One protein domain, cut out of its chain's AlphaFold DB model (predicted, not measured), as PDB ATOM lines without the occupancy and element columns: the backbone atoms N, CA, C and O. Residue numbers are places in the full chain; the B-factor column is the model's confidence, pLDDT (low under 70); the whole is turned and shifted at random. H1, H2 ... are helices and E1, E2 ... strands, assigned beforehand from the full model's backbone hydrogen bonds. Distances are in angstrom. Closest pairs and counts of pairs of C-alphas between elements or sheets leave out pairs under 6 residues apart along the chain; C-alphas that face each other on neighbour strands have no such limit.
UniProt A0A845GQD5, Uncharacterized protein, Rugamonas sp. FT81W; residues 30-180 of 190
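Overview. This is residues 30 to 180 of the 190 residues of an uncharacterized protein of Rugamonas sp. FT81W (UniProt A0A845GQD5). With little regular structure, the domain is one strongly twisted sheet of six strands amid long loops, with a short helix, H1, grazing the sheet. The printed part has 151 residues, 44 in named elements, mixed in class: E1 E2 E3 E4 E5 H1 E6. The antiparallel sheet runs E4 E5 E2 E1 E3 E6. The whole is compact, with a radius of gyration of the C-alphas of 14.6 A, spanning 40 by 38 by 33 A.

Along the chain. E1, residues 33 to 39, begins at C-alpha (0.166, -25.978, 21.477). E3, residues 119 to 125, measures 19.5 A, and E5, residues 150 to 156, 19.0 A. E2 is residues 85 to 90, E4 135 to 139, H1 163 to 171, E6 177 to 179, ending at C-alpha (-10.183, -32.889, 23.547).

Arrangement. E1 and E2 form a hairpin; N 35 and O 88 are 2.8 A apart. H1 only grazes the sheet; every O i to N i+4 pair in H1 is within hydrogen-bond range.

Size, cuts and confidence. The printed part has no cut. Links E1 to E2 and E2 to E3 are long. Residues under 70 pLDDT include 100 to 118.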
ATOM      1  N   ALA A  30       5.604 -19.911  14.654       63.06
ATOM      2  CA  ALA A  30       5.389 -21.349  14.624       63.06
ATOM      3  C   ALA A  30       4.210 -21.635  15.554       63.06
ATOM      4  O   ALA A  30       4.161 -21.094  16.660       63.06
ATOM      5  N   GLN A  31       3.222 -22.357  15.045       77.38
ATOM      6  CA  GLN A  31       2.012 -22.690  15.772       77.38
ATOM      7  C   GLN A  31       2.404 -23.334  17.110       77.38
ATOM      8  O   GLN A  31       3.260 -24.203  17.126       77.38
ATOM      9  N   GLN A  32       1.838 -22.897  18.237       89.19
ATOM     10  CA  GLN A  32       2.217 -23.429  19.552       89.19
ATOM     11  C   GLN A  32       1.012 -24.049  20.233       89.19
ATOM     12  O   GLN A  32      -0.054 -23.435  20.300       89.19
ATOM     13  N   TYR A  33       1.206 -25.241  20.779       92.00
ATOM     14  CA  TYR A  33       0.166 -25.978  21.477       92.00
ATOM     15  C   TYR A  33       0.607 -26.328  22.889       92.00
ATOM     16  O   TYR A  33       1.777 -26.640  23.118       92.00
ATOM     17  N   LEU A  34      -0.344 -26.310  23.825       92.25
ATOM     18  CA  LEU A  34      -0.188 -26.913  25.145       92.25
ATOM     19  C   LEU A  34      -1.069 -28.150  25.252       92.25
ATOM     20  O   LEU A  34      -2.236 -28.094  24.885       92.25
ATOM     21  N   TYR A  35      -0.532 -29.229  25.811       89.69
ATOM     22  CA  TYR A  35      -1.246 -30.474  26.057       89.69
ATOM     23  C   TYR A  35      -1.239 -30.818  27.541       89.69
ATOM     24  O   TYR A  35      -0.219 -30.657  28.219       89.69
ATOM     25  N   ARG A  36      -2.357 -31.338  28.052       86.94
ATOM     26  CA  ARG A  36      -2.452 -31.853  29.425       86.94
ATOM     27  C   ARG A  36      -3.475 -32.979  29.513       86.94
ATOM     28  O   ARG A  36      -4.561 -32.886  28.948       86.94
ATOM     29  N   GLY A  37      -3.135 -34.029  30.253       82.56
ATOM     30  CA  GLY A  37      -4.103 -35.035  30.680       82.56
ATOM     31  C   GLY A  37      -4.990 -34.475  31.789       82.56
ATOM     32  O   GLY A  37      -4.473 -34.103  32.841       82.56
ATOM     33  N   MET A  38      -6.302 -34.390  31.566       86.12
ATOM     34  CA  MET A  38      -7.253 -33.872  32.557       86.12
ATOM     35  C   MET A  38      -8.543 -34.684  32.584       86.12
ATOM     36  O   MET A  38      -8.966 -35.242  31.566       86.12
ATOM     37  N   ALA A  39      -9.175 -34.738  33.754       84.62
ATOM     38  CA  ALA A  39     -10.486 -35.340  33.911       84.62
ATOM     39  C   ALA A  39     -11.542 -34.520  33.163       84.62
ATOM     40  O   ALA A  39     -11.498 -33.288  33.179       84.62
ATOM     41  N   ALA A  40     -12.484 -35.199  32.514       84.69
ATOM     42  CA  ALA A  40     -13.646 -34.537  31.931       84.69
ATOM     43  C   ALA A  40     -14.662 -34.212  33.034       84.69
ATOM     44  O   ALA A  40     -14.911 -35.046  33.905       84.69
ATOM     45  N   ASP A  41     -15.235 -33.009  33.006       87.75
ATOM     46  CA  ASP A  41     -16.271 -32.602  33.949       87.75
ATOM     47  C   ASP A  41     -17.579 -33.364  33.654       87.75
ATOM     48  O   ASP A  41     -18.150 -33.199  32.570       87.75
ATOM     49  N   PRO A  42     -18.086 -34.197  34.587       83.50
ATOM     50  CA  PRO A  42     -19.349 -34.902  34.388       83.50
ATOM     51  C   PRO A  42     -20.560 -33.957  34.378       83.50
ATOM     52  O   PRO A  42     -21.596 -34.320  33.821       83.50
ATOM     53  N   ALA A  43     -20.455 -32.768  34.981       87.81
ATOM     54  CA  ALA A  43     -21.527 -31.773  34.995       87.81
ATOM     55  C   ALA A  43     -21.565 -30.933  33.707       87.81
ATOM     56  O   ALA A  43     -22.635 -30.467  33.314       87.81
ATOM     57  N   THR A  44     -20.420 -30.780  33.032       85.44
ATOM     58  CA  THR A  44     -20.277 -29.965  31.818       85.44
ATOM     59  C   THR A  44     -19.531 -30.749  30.731       85.44
ATOM     60  O   THR A  44     -18.312 -30.606  30.583       85.44
ATOM     61  N   PRO A  45     -20.231 -31.588  29.941       81.31
ATOM     62  CA  PRO A  45     -19.598 -32.392  28.902       81.31
ATOM     63  C   PRO A  45     -18.751 -31.545  27.946       81.31
ATOM     64  O   PRO A  45     -19.196 -30.517  27.441       81.31
ATOM     65  N   GLY A  46     -17.521 -31.991  27.687       83.56
ATOM     66  CA  GLY A  46     -16.583 -31.259  26.834       83.56
ATOM     67  C   GLY A  46     -15.811 -30.141  27.540       83.56
ATOM     68  O   GLY A  46     -15.090 -29.419  26.861       83.56
ATOM     69  N   GLN A  47     -15.888 -30.030  28.871       89.69
ATOM     70  CA  GLN A  47     -14.993 -29.194  29.681       89.69
ATOM     71  C   GLN A  47     -14.087 -30.043  30.592       89.69
ATOM     72  O   GLN A  47     -14.481 -31.142  30.999       89.69
ATOM     73  N   PRO A  48     -12.872 -29.571  30.921       90.19
ATOM     74  CA  PRO A  48     -12.047 -30.202  31.940       90.19
ATOM     75  C   PRO A  48     -12.553 -29.861  33.350       90.19
ATOM     76  O   PRO A  48     -13.100 -28.785  33.593       90.19
ATOM     77  N   VAL A  49     -12.303 -30.746  34.317       90.44
ATOM     78  CA  VAL A  49     -12.529 -30.458  35.743       90.44
ATOM     79  C   VAL A  49     -11.601 -29.329  36.210       90.44
ATOM     80  O   VAL A  49     -10.403 -29.352  35.937       90.44
ATOM     81  N   LEU A  50     -12.125 -28.369  36.979       90.50
ATOM     82  CA  LEU A  50     -11.358 -27.223  37.509       90.50
ATOM     83  C   LEU A  50     -10.819 -27.426  38.937       90.50
ATOM     84  O   LEU A  50     -10.107 -26.580  39.472       90.50
ATOM     85  N   GLN A  51     -11.171 -28.540  39.581       85.25
ATOM     86  CA  GLN A  51     -10.793 -28.841  40.963       85.25
ATOM     87  C   GLN A  51      -9.280 -28.990  41.122       85.25
ATOM     88  O   GLN A  51      -8.650 -29.697  40.332       85.25
ATOM     89  N   VAL A  52      -8.736 -28.411  42.201       81.00
ATOM     90  CA  VAL A  52      -7.325 -28.499  42.618       81.00
ATOM     91  C   VAL A  52      -6.922 -29.961  42.824       81.00
ATOM     92  O   VAL A  52      -7.144 -30.548  43.878       81.00
ATOM     93  N   SER A  53      -6.377 -30.578  41.779       77.50
ATOM     94  CA  SER A  53      -6.079 -32.007  41.735       77.50
ATOM     95  C   SER A  53      -5.059 -32.319  40.643       77.50
ATOM     96  O   SER A  53      -4.801 -31.503  39.756       77.50
ATOM     97  N   ALA A  54      -4.517 -33.539  40.671       74.00
ATOM     98  CA  ALA A  54      -3.580 -34.015  39.657       74.00
ATOM     99  C   ALA A  54      -4.135 -34.004  38.226       74.00
ATOM    100  O   ALA A  54      -3.363 -33.894  37.277       74.00
ATOM    101  N   LEU A  55      -5.457 -34.106  38.090       79.19
ATOM    102  CA  LEU A  55      -6.163 -34.243  36.820       79.19
ATOM    103  C   LEU A  55      -7.028 -33.018  36.494       79.19
ATOM    104  O   LEU A  55      -7.785 -33.054  35.532       79.19
ATOM    105  N   GLY A  56      -6.948 -31.945  37.282       84.94
ATOM    106  CA  GLY A  56      -7.677 -30.711  37.011       84.94
ATOM    107  C   GLY A  56      -6.925 -29.770  36.070       84.94
ATOM    108  O   GLY A  56      -5.695 -29.852  35.931       84.94
ATOM    109  N   LEU A  57      -7.663 -28.826  35.486       91.06
ATOM    110  CA  LEU A  57      -7.128 -27.623  34.851       91.06
ATOM    111  C   LEU A  57      -6.709 -26.626  35.936       91.06
ATOM    112  O   LEU A  57      -7.424 -25.682  36.268       91.06
ATOM    113  N   THR A  58      -5.582 -26.918  36.575       88.25
ATOM    114  CA  THR A  58      -5.122 -26.226  37.780       88.25
ATOM    115  C   THR A  58      -3.681 -26.614  38.121       88.25
ATOM    116  O   THR A  58      -3.071 -27.475  37.482       88.25
ATOM    117  N   VAL A  59      -3.155 -26.007  39.177       83.81
ATOM    118  CA  VAL A  59      -1.883 -26.368  39.812       83.81
ATOM    119  C   VAL A  59      -2.108 -27.506  40.794       83.81
ATOM    120  O   VAL A  59      -3.040 -27.449  41.600       83.81
ATOM    121  N   ARG A  60      -1.247 -28.525  40.770       80.44
ATOM    122  CA  ARG A  60      -1.261 -29.560  41.810       80.44
ATOM    123  C   ARG A  60      -0.550 -29.016  43.049       80.44
ATOM    124  O   ARG A  60       0.435 -28.307  42.885       80.44
ATOM    125  N   PRO A  61      -0.950 -29.386  44.276       72.12
ATOM    126  CA  PRO A  61      -0.282 -28.893  45.483       72.12
ATOM    127  C   PRO A  61       1.250 -29.071  45.499       72.12
ATOM    128  O   PRO A  61       1.943 -28.257  46.085       72.12
ATOM    129  N   GLY A  62       1.788 -30.100  44.833       75.12
ATOM    130  CA  GLY A  62       3.236 -30.319  44.722       75.12
ATOM    131  C   GLY A  62       3.953 -29.526  43.620       75.12
ATOM    132  O   GLY A  62       5.176 -29.561  43.578       75.12
ATOM    133  N   ASP A  63       3.228 -28.831  42.737       78.88
ATOM    134  CA  ASP A  63       3.821 -28.048  41.639       78.88
ATOM    135  C   ASP A  63       4.110 -26.583  42.047       78.88
ATOM    136  O   ASP A  63       4.524 -25.771  41.219       78.88
ATOM    137  N   VAL A  64       3.857 -26.225  43.311       82.31
ATOM    138  CA  VAL A  64       4.183 -24.925  43.916       82.31
ATOM    139  C   VAL A  64       4.844 -25.139  45.270       82.31
ATOM    140  O   VAL A  64       4.476 -26.045  46.013       82.31
ATOM    141  N   ALA A  65       5.810 -24.287  45.615       77.25
ATOM    142  CA  ALA A  65       6.584 -24.428  46.852       77.25
ATOM    143  C   ALA A  65       5.719 -24.311  48.124       77.25
ATOM    144  O   ALA A  65       6.032 -24.905  49.155       77.25
ATOM    145  N   HIS A  66       4.620 -23.557  48.044       77.06
ATOM    146  CA  HIS A  66       3.669 -23.355  49.130       77.06
ATOM    147  C   HIS A  66       2.243 -23.539  48.580       77.06
ATOM    148  O   HIS A  66       1.797 -22.708  47.792       77.06
ATOM    149  N   PRO A  67       1.526 -24.619  48.933       72.62
ATOM    150  CA  PRO A  67       0.204 -24.916  48.371       72.62
ATOM    151  C   PRO A  67      -0.977 -24.221  49.070       72.62
ATOM    152  O   PRO A  67      -2.129 -24.544  48.783       72.62
ATOM    153  N   ASP A  68      -0.726 -23.285  49.985       76.50
ATOM    154  CA  ASP A  68      -1.788 -22.582  50.710       76.50
ATOM    155  C   ASP A  68      -2.489 -21.540  49.824       76.50
ATOM    156  O   ASP A  68      -1.891 -20.961  48.922       76.50
ATOM    157  N   ALA A  69      -3.766 -21.240  50.079       65.50
ATOM    158  CA  ALA A  69      -4.546 -20.345  49.210       65.50
ATOM    159  C   ALA A  69      -3.964 -18.915  49.105       65.50
ATOM    160  O   ALA A  69      -4.092 -18.276  48.060       65.50
ATOM    161  N   GLY A  70      -3.308 -18.437  50.171       73.25
ATOM    162  CA  GLY A  70      -2.589 -17.156  50.210       73.25
ATOM    163  C   GLY A  70      -1.122 -17.251  49.785       73.25
ATOM    164  O   GLY A  70      -0.393 -16.263  49.865       73.25
ATOM    165  N   ALA A  71      -0.664 -18.430  49.362       83.56
ATOM    166  CA  ALA A  71       0.687 -18.602  48.876       83.56
ATOM    167  C   ALA A  71       0.898 -17.859  47.563       83.56
ATOM    168  O   ALA A  71      -0.007 -17.700  46.742       83.56
ATOM    169  N   LEU A  72       2.137 -17.431  47.360       87.38
ATOM    170  CA  LEU A  72       2.542 -16.709  46.173       87.38
ATOM    171  C   LEU A  72       3.207 -17.669  45.194       87.38
ATOM    172  O   LEU A  72       4.273 -18.217  45.476       87.38
ATOM    173  N   VAL A  73       2.593 -17.829  44.028       88.25
ATOM    174  CA  VAL A  73       3.181 -18.539  42.897       88.25
ATOM    175  C   VAL A  73       4.322 -17.694  42.345       88.25
ATOM    176  O   VAL A  73       4.165 -16.506  42.036       88.25
ATOM    177  N   GLN A  74       5.486 -18.323  42.247       89.25
ATOM    178  CA  GLN A  74       6.677 -17.760  41.626       89.25
ATOM    179  C   GLN A  74       6.892 -18.428  40.265       89.25
ATOM    180  O   GLN A  74       6.574 -19.606  40.137       89.25
ATOM    181  N   PRO A  75       7.473 -17.742  39.268       88.25
ATOM    182  CA  PRO A  75       7.802 -18.361  37.987       88.25
ATOM    183  C   PRO A  75       8.658 -19.627  38.131       88.25
ATOM    184  O   PRO A  75       8.437 -20.618  37.435       88.25
ATOM    185  N   THR A  76       9.605 -19.602  39.072       87.00
ATOM    186  CA  THR A  76      10.482 -20.725  39.405       87.00
ATOM    187  C   THR A  76      10.627 -20.910  40.916       87.00
ATOM    188  O   THR A  76      10.355 -19.999  41.699       87.00
ATOM    189  N   ASP A  77      11.046 -22.093  41.354       83.69
ATOM    190  CA  ASP A  77      11.473 -22.369  42.728       83.69
ATOM    191  C   ASP A  77      12.920 -21.905  42.990       83.69
ATOM    192  O   ASP A  77      13.583 -21.326  42.124       83.69
ATOM    193  N   GLY A  78      13.414 -22.154  44.208       79.12
ATOM    194  CA  GLY A  78      14.786 -21.818  44.610       79.12
ATOM    195  C   GLY A  78      15.886 -22.587  43.864       79.12
ATOM    196  O   GLY A  78      17.053 -22.221  43.983       79.12
ATOM    197  N   HIS A  79      15.532 -23.616  43.089       81.62
ATOM    198  CA  HIS A  79      16.440 -24.419  42.264       81.62
ATOM    199  C   HIS A  79      16.301 -24.108  40.763       81.62
ATOM    200  O   HIS A  79      17.017 -24.688  39.946       81.62
ATOM    201  N   GLY A  80      15.410 -23.184  40.388       78.38
ATOM    202  CA  GLY A  80      15.150 -22.816  38.998       78.38
ATOM    203  C   GLY A  80      14.165 -23.736  38.267       78.38
ATOM    204  O   GLY A  80      14.038 -23.612  37.048       78.38
ATOM    205  N   HIS A  81      13.462 -24.629  38.967       82.88
ATOM    206  CA  HIS A  81      12.358 -25.413  38.403       82.88
ATOM    207  C   HIS A  81      11.107 -24.555  38.265       82.88
ATOM    208  O   HIS A  81      10.817 -23.747  39.144       82.88
ATOM    209  N   GLY A  82      10.354 -24.717  37.178       85.31
ATOM    210  CA  GLY A  82       9.120 -23.953  36.973       85.31
ATOM    211  C   GLY A  82       8.055 -24.300  38.019       85.31
ATOM    212  O   GLY A  82       7.841 -25.477  38.292       85.31
ATOM    213  N   GLN A  83       7.350 -23.304  38.571       88.62
ATOM    214  CA  GLN A  83       6.160 -23.568  39.401       88.62
ATOM    215  C   GLN A  83       4.878 -23.251  38.638       88.62
ATOM    216  O   GLN A  83       4.806 -22.252  37.918       88.62
ATOM    217  N   GLY A  84       3.846 -24.072  38.818       90.56
ATOM    218  CA  GLY A  84       2.542 -23.857  38.194       90.56
ATOM    219  C   GLY A  84       1.944 -25.120  37.587       90.56
ATOM    220  O   GLY A  84       2.125 -26.223  38.083       90.56
ATOM    221  N   MET A  85       1.162 -24.973  36.523       91.12
ATOM    222  CA  MET A  85       0.455 -26.102  35.923       91.12
ATOM    223  C   MET A  85       1.340 -26.822  34.900       91.12
ATOM    224  O   MET A  85       1.617 -26.274  33.834       91.12
ATOM    225  N   SER A  86       1.720 -28.072  35.182       88.25
ATOM    226  CA  SER A  86       2.453 -28.919  34.231       88.25
ATOM    227  C   SER A  86       1.679 -29.143  32.931       88.25
ATOM    228  O   SER A  86       0.500 -29.508  32.931       88.25
ATOM    229  N   VAL A  87       2.360 -28.973  31.812       88.75
ATOM    230  CA  VAL A  87       1.840 -29.179  30.462       88.75
ATOM    231  C   VAL A  87       2.947 -29.758  29.591       88.75
ATOM    232  O   VAL A  87       4.125 -29.743  29.949       88.75
ATOM    233  N   ILE A  88       2.581 -30.233  28.411       88.50
ATOM    234  CA  ILE A  88       3.532 -30.405  27.318       88.50
ATOM    235  C   ILE A  88       3.334 -29.305  26.327       88.50
ATOM    236  O   ILE A  88       2.208 -28.925  26.031       88.50
ATOM    237  N   TRP A  89       4.434 -28.841  25.780       89.50
ATOM    238  CA  TRP A  89       4.404 -27.939  24.657       89.50
ATOM    239  C   TRP A  89       4.905 -28.608  23.398       89.50
ATOM    240  O   TRP A  89       5.783 -29.470  23.457       89.50
ATOM    241  N   SER A  90       4.359 -28.152  22.280       87.69
ATOM    242  CA  SER A  90       4.788 -28.510  20.939       87.69
ATOM    243  C   SER A  90       4.674 -27.295  20.016       87.69
ATOM    244  O   SER A  90       3.815 -26.431  20.220       87.69
ATOM    245  N   ASP A  91       5.525 -27.245  18.999       88.25
ATOM    246  CA  ASP A  91       5.486 -26.304  17.869       88.25
ATOM    247  C   ASP A  91       4.702 -26.856  16.656       88.25
ATOM    248  O   ASP A  91       4.610 -26.237  15.593       88.25
ATOM    249  N   THR A  92       4.139 -28.047  16.818       85.38
ATOM    250  CA  THR A  92       3.297 -28.751  15.854       85.38
ATOM    251  C   THR A  92       2.109 -29.357  16.582       85.38
ATOM    252  O   THR A  92       2.163 -29.555  17.799       85.38
ATOM    253  N   ASP A  93       1.030 -29.646  15.854       83.56
ATOM    254  CA  ASP A  93      -0.075 -30.400  16.437       83.56
ATOM    255  C   ASP A  93       0.398 -31.842  16.624       83.56
ATOM    256  O   ASP A  93       0.361 -32.648  15.696       83.56
ATOM    257  N   ALA A  94       0.975 -32.115  17.790       71.81
ATOM    258  CA  ALA A  94       1.570 -33.398  18.091       71.81
ATOM    259  C   ALA A  94       0.464 -34.450  18.133       71.81
ATOM    260  O   ALA A  94      -0.518 -34.309  18.866       71.81
ATOM    261  N   ASP A  95       0.655 -35.531  17.378       68.00
ATOM    262  CA  ASP A  95      -0.145 -36.735  17.564       68.00
ATOM    263  C   ASP A  95       0.015 -37.197  19.022       68.00
ATOM    264  O   ASP A  95       1.116 -37.152  19.587       68.00
ATOM    265  N   ALA A  96      -1.068 -37.674  19.634       67.19
ATOM    266  CA  ALA A  96      -1.074 -38.250  20.973       67.19
ATOM    267  C   ALA A  96       0.023 -39.319  21.168       67.19
ATOM    268  O   ALA A  96       0.488 -39.533  22.287       67.19
ATOM    269  N   CYS A  97       0.493 -39.956  20.090       69.88
ATOM    270  CA  CYS A  97       1.611 -40.900  20.131       69.88
ATOM    271  C   CYS A  97       3.003 -40.291  20.288       69.88
ATOM    272  O   CYS A  97       3.906 -40.949  20.814       69.88
ATOM    273  N   GLN A  98       3.184 -39.046  19.865       73.56
ATOM    274  CA  GLN A  98       4.432 -38.310  20.051       73.56
ATOM    275  C   GLN A  98       4.489 -37.630  21.419       73.56
ATOM    276  O   GLN A  98       5.573 -37.285  21.887       73.56
ATOM    277  N   LEU A  99       3.343 -37.473  22.090       74.06
ATOM    278  CA  LEU A  99       3.317 -36.920  23.433       74.06
ATOM    279  C   LEU A  99       4.056 -37.851  24.421       74.06
ATOM    280  O   LEU A  99       3.956 -39.085  24.329       74.06
ATOM    281  N   PRO A 100       4.811 -37.282  25.381       64.38
ATOM    282  CA  PRO A 100       5.452 -38.072  26.424       64.38
ATOM    283  C   PRO A 100       4.440 -38.934  27.216       64.38
ATOM    284  O   PRO A 100       3.237 -38.660  27.190       64.38
ATOM    285  N   PRO A 101       4.891 -39.974  27.946       56.31
ATOM    286  CA  PRO A 101       4.019 -41.011  28.522       56.31
ATOM    287  C   PRO A 101       2.834 -40.521  29.373       56.31
ATOM    288  O   PRO A 101       1.807 -41.192  29.435       56.31
ATOM    289  N   PHE A 102       2.935 -39.339  29.985       48.97
ATOM    290  CA  PHE A 102       1.849 -38.700  30.739       48.97
ATOM    291  C   PHE A 102       0.628 -38.302  29.871       48.97
ATOM    292  O   PHE A 102      -0.373 -37.905  30.455       48.97
ATOM    293  N   ALA A 103       0.677 -38.386  28.531       50.97
ATOM    294  CA  ALA A 103      -0.441 -38.089  27.613       50.97
ATOM    295  C   ALA A 103      -0.694 -39.174  26.550       50.97
ATOM    296  O   ALA A 103      -1.321 -38.912  25.524       50.97
ATOM    297  N   ARG A 104      -0.236 -40.404  26.792       53.72
ATOM    298  CA  ARG A 104      -0.612 -41.558  25.965       53.72
ATOM    299  C   ARG A 104      -1.895 -42.206  26.513       53.72
ATOM    300  O   ARG A 104      -2.070 -42.233  27.735       53.72
ATOM    301  N   PRO A 105      -2.778 -42.759  25.657       48.94
ATOM    302  CA  PRO A 105      -3.941 -43.528  26.112       48.94
ATOM    303  C   PRO A 105      -3.545 -44.686  27.048       48.94
ATOM    304  O   PRO A 105      -2.512 -45.322  26.843       48.94
ATOM    305  N   ALA A 106      -4.371 -44.981  28.056       46.44
ATOM    306  CA  ALA A 106      -4.130 -46.069  29.007       46.44
ATOM    307  C   ALA A 106      -4.260 -47.471  28.366       46.44
ATOM    308  O   ALA A 106      -5.224 -47.741  27.649       46.44
ATOM    309  N   GLY A 107      -3.329 -48.383  28.685       46.28
ATOM    310  CA  GLY A 107      -3.362 -49.809  28.320       46.28
ATOM    311  C   GLY A 107      -2.061 -50.553  28.674       46.28
ATOM    312  O   GLY A 107      -0.996 -49.949  28.714       46.28
ATOM    313  N   GLY A 108      -2.144 -51.862  28.953       34.41
ATOM    314  CA  GLY A 108      -0.994 -52.788  28.971       34.41
ATOM    315  C   GLY A 108       0.197 -52.446  29.882       34.41
ATOM    316  O   GLY A 108       1.326 -52.443  29.405       34.41
ATOM    317  N   ASN A 109      -0.042 -52.266  31.189       35.38
ATOM    318  CA  ASN A 109       0.947 -52.171  32.288       35.38
ATOM    319  C   ASN A 109       1.446 -50.781  32.733       35.38
ATOM    320  O   ASN A 109       2.287 -50.752  33.627       35.38
ATOM    321  N   TRP A 110       0.969 -49.643  32.210       34.03
ATOM    322  CA  TRP A 110       1.485 -48.325  32.646       34.03
ATOM    323  C   TRP A 110       0.413 -47.234  32.835       34.03
ATOM    324  O   TRP A 110      -0.551 -47.142  32.077       34.03
ATOM    325  N   ASN A 111       0.624 -46.375  33.845       40.19
ATOM    326  CA  ASN A 111      -0.226 -45.243  34.253       40.19
ATOM    327  C   ASN A 111      -0.093 -44.014  33.316       40.19
ATOM    328  O   ASN A 111       0.235 -42.915  33.764       40.19
ATOM    329  N   GLY A 112      -0.338 -44.186  32.012       44.94
ATOM    330  CA  GLY A 112      -0.711 -43.077  31.116       44.94
ATOM    331  C   GLY A 112      -2.172 -42.685  31.366       44.94
ATOM    332  O   GLY A 112      -2.953 -43.565  31.717       44.94
ATOM    333  N   THR A 113      -2.522 -41.392  31.266       49.78
ATOM    334  CA  THR A 113      -3.858 -40.789  31.529       49.78
ATOM    335  C   THR A 113      -4.988 -41.803  31.737       49.78
ATOM    336  O   THR A 113      -5.529 -42.343  30.773       49.78
ATOM    337  N   GLY A 114      -5.280 -42.103  33.006       43.31
ATOM    338  CA  GLY A 114      -6.126 -43.226  33.404       43.31
ATOM    339  C   GLY A 114      -7.517 -43.193  32.779       43.31
ATOM    340  O   GLY A 114      -8.140 -42.151  32.753       43.31
ATOM    341  N   ASN A 115      -7.993 -44.348  32.317       55.38
ATOM    342  CA  ASN A 115      -9.316 -44.595  31.737       55.38
ATOM    343  C   ASN A 115      -9.796 -43.538  30.696       55.38
ATOM    344  O   ASN A 115     -10.202 -42.435  31.064       55.38
ATOM    345  N   PRO A 116      -9.891 -43.896  29.400       54.97
ATOM    346  CA  PRO A 116     -10.407 -43.017  28.349       54.97
ATOM    347  C   PRO A 116     -11.884 -42.643  28.509       54.97
ATOM    348  O   PRO A 116     -12.408 -41.977  27.629       54.97
ATOM    349  N   GLU A 117     -12.569 -43.058  29.575       58.66
ATOM    350  CA  GLU A 117     -13.883 -42.563  29.985       58.66
ATOM    351  C   GLU A 117     -13.778 -41.434  31.018       58.66
ATOM    352  O   GLU A 117     -14.551 -40.481  30.923       58.66
ATOM    353  N   SER A 118     -12.758 -41.419  31.887       68.56
ATOM    354  CA  SER A 118     -12.608 -40.428  32.966       68.56
ATOM    355  C   SER A 118     -11.510 -39.381  32.743       68.56
ATOM    356  O   SER A 118     -11.693 -38.246  33.175       68.56
ATOM    357  N   VAL A 119     -10.422 -39.698  32.032       75.62
ATOM    358  CA  VAL A 119      -9.352 -38.741  31.678       75.62
ATOM    359  C   VAL A 119      -9.238 -38.621  30.161       75.62
ATOM    360  O   VAL A 119      -9.416 -39.589  29.422       75.62
ATOM    361  N   ARG A 120      -8.985 -37.405  29.675       78.81
ATOM    362  CA  ARG A 120      -8.710 -37.103  28.265       78.81
ATOM    363  C   ARG A 120      -7.429 -36.298  28.139       78.81
ATOM    364  O   ARG A 120      -7.022 -35.612  29.075       78.81
ATOM    365  N   VAL A 121      -6.824 -36.353  26.959       81.94
ATOM    366  CA  VAL A 121      -5.798 -35.391  26.562       81.94
ATOM    367  C   VAL A 121      -6.504 -34.166  26.009       81.94
ATOM    368  O   VAL A 121      -7.328 -34.271  25.102       81.94
ATOM    369  N   TRP A 122      -6.177 -33.011  26.563       88.38
ATOM    370  CA  TRP A 122      -6.691 -31.726  26.125       88.38
ATOM    371  C   TRP A 122      -5.579 -30.918  25.487       88.38
ATOM    372  O   TRP A 122      -4.431 -31.004  25.926       88.38
ATOM    373  N   ARG A 123      -5.940 -30.107  24.497       91.31
ATOM    374  CA  ARG A 123      -5.047 -29.219  23.762       91.31
ATOM    375  C   ARG A 123      -5.543 -27.779  23.832       91.31
ATOM    376  O   ARG A 123      -6.722 -27.533  23.598       91.31
ATOM    377  N   LEU A 124      -4.631 -26.843  24.066       94.69
ATOM    378  CA  LEU A 124      -4.835 -25.407  23.890       94.69
ATOM    379  C   LEU A 124      -3.976 -24.917  22.722       94.69
ATOM    380  O   LEU A 124      -2.765 -25.129  22.713       94.69
ATOM    381  N   ASP A 125      -4.603 -24.259  21.754       95.00
ATOM    382  CA  ASP A 125      -3.928 -23.559  20.660       95.00
ATOM    383  C   ASP A 125      -3.554 -22.143  21.125       95.00
ATOM    384  O   ASP A 125      -4.432 -21.312  21.339       95.00
ATOM    385  N   LEU A 126      -2.260 -21.859  21.279       93.69
ATOM    386  CA  LEU A 126      -1.781 -20.572  21.796       93.69
ATOM    387  C   LEU A 126      -1.797 -19.436  20.765       93.69
ATOM    388  O   LEU A 126      -1.613 -18.278  21.142       93.69
ATOM    389  N   ILE A 127      -1.988 -19.739  19.480       92.38
ATOM    390  CA  ILE A 127      -2.151 -18.723  18.436       92.38
ATOM    391  C   ILE A 127      -3.607 -18.260  18.394       92.38
ATOM    392  O   ILE A 127      -3.861 -17.055  18.386       92.38
ATOM    393  N   ALA A 128      -4.556 -19.198  18.407       94.38
ATOM    394  CA  ALA A 128      -5.988 -18.904  18.421       94.38
ATOM    395  C   ALA A 128      -6.464 -18.403  19.793       94.38
ATOM    396  O   ALA A 128      -7.303 -17.502  19.878       94.38
ATOM    397  N   HIS A 129      -5.906 -18.961  20.867       96.12
ATOM    398  CA  HIS A 129      -6.261 -18.662  22.252       96.12
ATOM    399  C   HIS A 129      -4.997 -18.439  23.097       96.12
ATOM    400  O   HIS A 129      -4.584 -19.319  23.859       96.12
ATOM    401  N   PRO A 130      -4.360 -17.256  22.978       94.50
ATOM    402  CA  PRO A 130      -3.210 -16.908  23.801       94.50
ATOM    403  C   PRO A 130      -3.532 -17.022  25.292       94.50
ATOM    404  O   PRO A 130      -4.648 -16.723  25.726       94.50
ATOM    405  N   LEU A 131      -2.531 -17.393  26.092       95.44
ATOM    406  CA  LEU A 131      -2.660 -17.324  27.544       95.44
ATOM    407  C   LEU A 131      -3.008 -15.885  27.974       95.44
ATOM    408  O   LEU A 131      -2.504 -14.929  27.371       95.44
ATOM    409  N   PRO A 132      -3.823 -15.706  29.032       95.19
ATOM    410  CA  PRO A 132      -4.011 -14.405  29.664       95.19
ATOM    411  C   PRO A 132      -2.663 -13.732  29.940       95.19
ATOM    412  O   PRO A 132      -1.727 -14.402  30.360       95.19
ATOM    413  N   GLY A 133      -2.563 -12.409  29.772       93.50
ATOM    414  CA  GLY A 133      -1.286 -11.677  29.874       93.50
ATOM    415  C   GLY A 133      -0.598 -11.717  31.247       93.50
ATOM    416  O   GLY A 133       0.495 -11.185  31.407       93.50
ATOM    417  N   THR A 134      -1.231 -12.327  32.246       93.75
ATOM    418  CA  THR A 134      -0.667 -12.598  33.572       93.75
ATOM    419  C   THR A 134      -0.026 -13.987  33.686       93.75
ATOM    420  O   THR A 134       0.650 -14.260  34.680       93.75
ATOM    421  N   LEU A 135      -0.216 -14.849  32.683       95.44
ATOM    422  CA  LEU A 135       0.321 -16.201  32.585       95.44
ATOM    423  C   LEU A 135       1.348 -16.311  31.448       95.44
ATOM    424  O   LEU A 135       1.268 -15.614  30.438       95.44
ATOM    425  N   ALA A 136       2.296 -17.227  31.602       92.69
ATOM    426  CA  ALA A 136       3.290 -17.582  30.596       92.69
ATOM    427  C   ALA A 136       3.448 -19.104  30.511       92.69
ATOM    428  O   ALA A 136       3.123 -19.816  31.454       92.69
ATOM    429  N   SER A 137       3.984 -19.606  29.395       90.94
ATOM    430  CA  SER A 137       4.519 -20.969  29.313       90.94
ATOM    431  C   SER A 137       6.041 -20.911  29.383       90.94
ATOM    432  O   SER A 137       6.656 -20.169  28.616       90.94
ATOM    433  N   ALA A 138       6.638 -21.706  30.266       87.56
ATOM    434  CA  ALA A 138       8.084 -21.843  30.405       87.56
ATOM    435  C   ALA A 138       8.506 -23.317  30.244       87.56
ATOM    436  O   ALA A 138       7.747 -24.209  30.635       87.56
ATOM    437  N   PRO A 139       9.681 -23.604  29.653       84.50
ATOM    438  CA  PRO A 139      10.249 -24.951  29.666       84.50
ATOM    439  C   PRO A 139      10.603 -25.372  31.098       84.50
ATOM    440  O   PRO A 139      11.002 -24.535  31.905       84.50
ATOM    441  N   ASP A 140      10.481 -26.664  31.399       78.44
ATOM    442  CA  ASP A 140      10.915 -27.226  32.680       78.44
ATOM    443  C   ASP A 140      11.507 -28.637  32.471       78.44
ATOM    444  O   ASP A 140      10.768 -29.536  32.050       78.44
ATOM    445  N   PRO A 141      12.819 -28.849  32.709       69.88
ATOM    446  CA  PRO A 141      13.774 -27.889  33.272       69.88
ATOM    447  C   PRO A 141      14.100 -26.728  32.316       69.88
ATOM    448  O   PRO A 141      14.043 -26.869  31.097       69.88
ATOM    449  N   VAL A 142      14.491 -25.579  32.878       67.56
ATOM    450  CA  VAL A 142      14.790 -24.330  32.139       67.56
ATOM    451  C   VAL A 142      16.088 -24.421  31.298       67.56
ATOM    452  O   VAL A 142      16.450 -23.491  30.580       67.56
ATOM    453  N   ALA A 143      16.815 -25.542  31.349       60.78
ATOM    454  CA  ALA A 143      18.128 -25.682  30.722       60.78
ATOM    455  C   ALA A 143      18.056 -26.102  29.238       60.78
ATOM    456  O   ALA A 143      17.765 -27.252  28.917       60.78
ATOM    457  N   GLY A 144      18.452 -25.189  28.345       60.97
ATOM    458  CA  GLY A 144      18.758 -25.475  26.938       60.97
ATOM    459  C   GLY A 144      17.611 -25.233  25.942       60.97
ATOM    460  O   GLY A 144      16.531 -24.778  26.319       60.97
ATOM    461  N   PRO A 145      17.849 -25.485  24.639       66.75
ATOM    462  CA  PRO A 145      16.816 -25.401  23.613       66.75
ATOM    463  C   PRO A 145      15.691 -26.385  23.934       66.75
ATOM    464  O   PRO A 145      15.959 -27.551  24.206       66.75
ATOM    465  N   ARG A 146      14.442 -25.923  23.886       74.38
ATOM    466  CA  ARG A 146      13.259 -26.740  24.168       74.38
ATOM    467  C   ARG A 146      13.008 -27.708  23.002       74.38
ATOM    468  O   ARG A 146      12.613 -27.229  21.938       74.38
ATOM    469  N   PRO A 147      13.233 -29.029  23.142       77.06
ATOM    470  CA  PRO A 147      12.809 -29.966  22.108       77.06
ATOM    471  C   PRO A 147      11.274 -29.967  22.034       77.06
ATOM    472  O   PRO A 147      10.611 -29.791  23.049       77.06
ATOM    473  N   ALA A 148      10.686 -30.143  20.856       80.00
ATOM    474  CA  ALA A 148       9.247 -30.355  20.724       80.00
ATOM    475  C   ALA A 148       8.971 -31.842  20.429       80.00
ATOM    476  O   ALA A 148       9.635 -32.398  19.551       80.00
ATOM    477  N   PRO A 149       8.016 -32.500  21.115       83.75
ATOM    478  CA  PRO A 149       7.312 -32.037  22.312       83.75
ATOM    479  C   PRO A 149       8.172 -32.144  23.591       83.75
ATOM    480  O   PRO A 149       8.951 -33.085  23.744       83.75
ATOM    481  N   SER A 150       7.991 -31.236  24.558       83.88
ATOM    482  CA  SER A 150       8.663 -31.317  25.872       83.88
ATOM    483  C   SER A 150       7.794 -30.891  27.042       83.88
ATOM    484  O   SER A 150       6.817 -30.153  26.885       83.88
ATOM    485  N   HIS A 151       8.221 -31.299  28.241       84.50
ATOM    486  CA  HIS A 151       7.670 -30.786  29.488       84.50
ATOM    487  C   HIS A 151       7.855 -29.277  29.622       84.50
ATOM    488  O   HIS A 151       8.804 -28.676  29.099       84.50
ATOM    489  N   ALA A 152       6.863 -28.676  30.265       87.88
ATOM    490  CA  ALA A 152       6.728 -27.259  30.465       87.88
ATOM    491  C   ALA A 152       5.726 -26.961  31.571       87.88
ATOM    492  O   ALA A 152       4.940 -27.813  31.983       87.88
ATOM    493  N   VAL A 153       5.712 -25.708  31.996       90.31
ATOM    494  CA  VAL A 153       4.814 -25.233  33.037       90.31
ATOM    495  C   VAL A 153       4.104 -23.981  32.543       90.31
ATOM    496  O   VAL A 153       4.729 -23.076  31.985       90.31
ATOM    497  N   VAL A 154       2.783 -23.933  32.715       94.19
ATOM    498  CA  VAL A 154       2.049 -22.665  32.706       94.19
ATOM    499  C   VAL A 154       2.275 -22.024  34.062       94.19
ATOM    500  O   VAL A 154       1.931 -22.614  35.084       94.19
ATOM    501  N   THR A 155       2.863 -20.838  34.064       93.62
ATOM    502  CA  THR A 155       3.309 -20.120  35.257       93.62
ATOM    503  C   THR A 155       2.908 -18.646  35.195       93.62
ATOM    504  O   THR A 155       2.217 -18.223  34.266       93.62
ATOM    505  N   THR A 156       3.277 -17.859  36.200       92.69
ATOM    506  CA  THR A 156       3.018 -16.418  36.248       92.69
ATOM    507  C   THR A 156       4.051 -15.654  35.414       92.69
ATOM    508  O   THR A 156       5.214 -16.037  35.338       92.69
ATOM    509  N   VAL A 157       3.651 -14.537  34.796       88.19
ATOM    510  CA  VAL A 157       4.612 -13.633  34.125       88.19
ATOM    511  C   VAL A 157       5.470 -12.886  35.147       88.19
ATOM    512  O   VAL A 157       6.660 -12.673  34.931       88.19
ATOM    513  N   VAL A 158       4.856 -12.475  36.259       83.44
ATOM    514  CA  VAL A 158       5.521 -11.761  37.351       83.44
ATOM    515  C   VAL A 158       5.515 -12.605  38.630       83.44
ATOM    516  O   VAL A 158       4.510 -13.264  38.918       83.44
ATOM    517  N   PRO A 159       6.610 -12.587  39.409       83.62
ATOM    518  CA  PRO A 159       6.644 -13.066  40.789       83.62
ATOM    519  C   PRO A 159       5.465 -12.560  41.625       83.62
ATOM    520  O   PRO A 159       5.092 -11.391  41.520       83.62
ATOM    521  N   GLY A 160       4.920 -13.409  42.500       82.94
ATOM    522  CA  GLY A 160       4.019 -12.943  43.556       82.94
ATOM    523  C   GLY A 160       2.522 -12.986  43.246       82.94
ATOM    524  O   GLY A 160       1.762 -12.264  43.886       82.94
ATOM    525  N   MET A 161       2.062 -13.792  42.283       90.69
ATOM    526  CA  MET A 161       0.616 -13.989  42.101       90.69
ATOM    527  C   MET A 161       0.079 -14.934  43.177       90.69
ATOM    528  O   MET A 161       0.601 -16.030  43.338       90.69
ATOM    529  N   GLU A 162      -0.995 -14.556  43.867       92.06
ATOM    530  CA  GLU A 162      -1.678 -15.458  44.801       92.06
ATOM    531  C   GLU A 162      -2.156 -16.740  44.104       92.06
ATOM    532  O   GLU A 162      -2.718 -16.684  43.005       92.06
ATOM    533  N   LEU A 163      -1.981 -17.893  44.755       90.31
ATOM    534  CA  LEU A 163      -2.330 -19.205  44.210       90.31
ATOM    535  C   LEU A 163      -3.806 -19.291  43.812       90.31
ATOM    536  O   LEU A 163      -4.114 -19.759  42.717       90.31
ATOM    537  N   ALA A 164      -4.721 -18.774  44.635       90.50
ATOM    538  CA  ALA A 164      -6.145 -18.749  44.302       90.50
ATOM    539  C   ALA A 164      -6.433 -17.946  43.015       90.50
ATOM    540  O   ALA A 164      -7.218 -18.369  42.157       90.50
ATOM    541  N   ARG A 165      -5.753 -16.805  42.833       92.00
ATOM    542  CA  ARG A 165      -5.856 -15.993  41.613       92.00
ATOM    543  C   ARG A 165      -5.239 -16.709  40.418       92.00
ATOM    544  O   ARG A 165      -5.820 -16.673  39.333       92.00
ATOM    545  N   PHE A 166      -4.103 -17.374  40.609       92.81
ATOM    546  CA  PHE A 166      -3.470 -18.187  39.578       92.81
ATOM    547  C   PHE A 166      -4.413 -19.290  39.087       92.81
ATOM    548  O   PHE A 166      -4.688 -19.380  37.891       92.81
ATOM    549  N   GLN A 167      -4.979 -20.071  40.009       92.62
ATOM    550  CA  GLN A 167      -5.914 -21.159  39.711       92.62
ATOM    551  C   GLN A 167      -7.168 -20.647  38.995       92.62
ATOM    552  O   GLN A 167      -7.573 -21.221  37.988       92.62
ATOM    553  N   THR A 168      -7.731 -19.524  39.450       93.12
ATOM    554  CA  THR A 168      -8.874 -18.876  38.785       93.12
ATOM    555  C   THR A 168      -8.518 -18.434  37.360       93.12
ATOM    556  O   THR A 168      -9.298 -18.639  36.433       93.12
ATOM    557  N   THR A 169      -7.326 -17.866  37.161       94.75
ATOM    558  CA  THR A 169      -6.866 -17.389  35.845       94.75
ATOM    559  C   THR A 169      -6.623 -18.549  34.877       94.75
ATOM    560  O   THR A 169      -6.988 -18.458  33.708       94.75
ATOM    561  N   VAL A 170      -6.048 -19.655  35.356       95.44
ATOM    562  CA  VAL A 170      -5.895 -20.889  34.573       95.44
ATOM    563  C   VAL A 170      -7.262 -21.488  34.240       95.44
ATOM    564  O   VAL A 170      -7.521 -21.793  33.076       95.44
ATOM    565  N   GLY A 171      -8.161 -21.589  35.220       94.88
ATOM    566  CA  GLY A 171      -9.514 -22.113  35.027       94.88
ATOM    567  C   GLY A 171     -10.339 -21.305  34.023       94.88
ATOM    568  O   GLY A 171     -11.100 -21.883  33.254       94.88
ATOM    569  N   ALA A 172     -10.124 -19.989  33.932       95.25
ATOM    570  CA  ALA A 172     -10.771 -19.136  32.930       95.25
ATOM    571  C   ALA A 172     -10.422 -19.513  31.475       95.25
ATOM    572  O   ALA A 172     -11.121 -19.100  30.553       95.25
ATOM    573  N   THR A 173      -9.376 -20.319  31.254       96.12
ATOM    574  CA  THR A 173      -9.020 -20.817  29.917       96.12
ATOM    575  C   THR A 173      -9.813 -22.053  29.491       96.12
ATOM    576  O   THR A 173      -9.703 -22.443  28.333       96.12
ATOM    577  N   ALA A 174     -10.618 -22.660  30.376       95.75
ATOM    578  CA  ALA A 174     -11.267 -23.961  30.167       95.75
ATOM    579  C   ALA A 174     -11.981 -24.102  28.819       95.75
ATOM    580  O   ALA A 174     -11.750 -25.073  28.102       95.75
ATOM    581  N   ALA A 175     -12.750 -23.084  28.426       94.94
ATOM    582  CA  ALA A 175     -13.524 -23.082  27.188       94.94
ATOM    583  C   ALA A 175     -12.672 -23.136  25.903       94.94
ATOM    584  O   ALA A 175     -13.209 -23.375  24.824       94.94
ATOM    585  N   HIS A 176     -11.362 -22.898  26.002       96.38
ATOM    586  CA  HIS A 176     -10.421 -22.916  24.881       96.38
ATOM    587  C   HIS A 176      -9.650 -24.235  24.761       96.38
ATOM    588  O   HIS A 176      -8.934 -24.439  23.778       96.38
ATOM    589  N   TRP A 177      -9.789 -25.134  25.740       93.88
ATOM    590  CA  TRP A 177      -9.194 -26.461  25.682       93.88
ATOM    591  C   TRP A 177     -10.102 -27.406  24.905       93.88
ATOM    592  O   TRP A 177     -11.286 -27.546  25.202       93.88
ATOM    593  N   VAL A 178      -9.528 -28.103  23.930       91.56
ATOM    594  CA  VAL A 178     -10.237 -29.092  23.113       91.56
ATOM    595  C   VAL A 178      -9.704 -30.490  23.385       91.56
ATOM    596  O   VAL A 178      -8.504 -30.677  23.570       91.56
ATOM    597  N   ILE A 179     -10.588 -31.487  23.404       85.38
ATOM    598  CA  ILE A 179     -10.183 -32.889  23.547       85.38
ATOM    599  C   ILE A 179      -9.459 -33.322  22.272       85.38
ATOM    600  O   ILE A 179      -9.987 -33.184  21.168       85.38
ATOM    601  N   VAL A 180      -8.262 -33.877  22.434       80.94
ATOM    602  CA  VAL A 180      -7.530 -34.525  21.347       80.94
ATOM    603  C   VAL A 180      -8.139 -35.912  21.125       80.94
ATOM    604  O   VAL A 180      -8.273 -36.672  22.091       80.94
TER     605      VAL A 180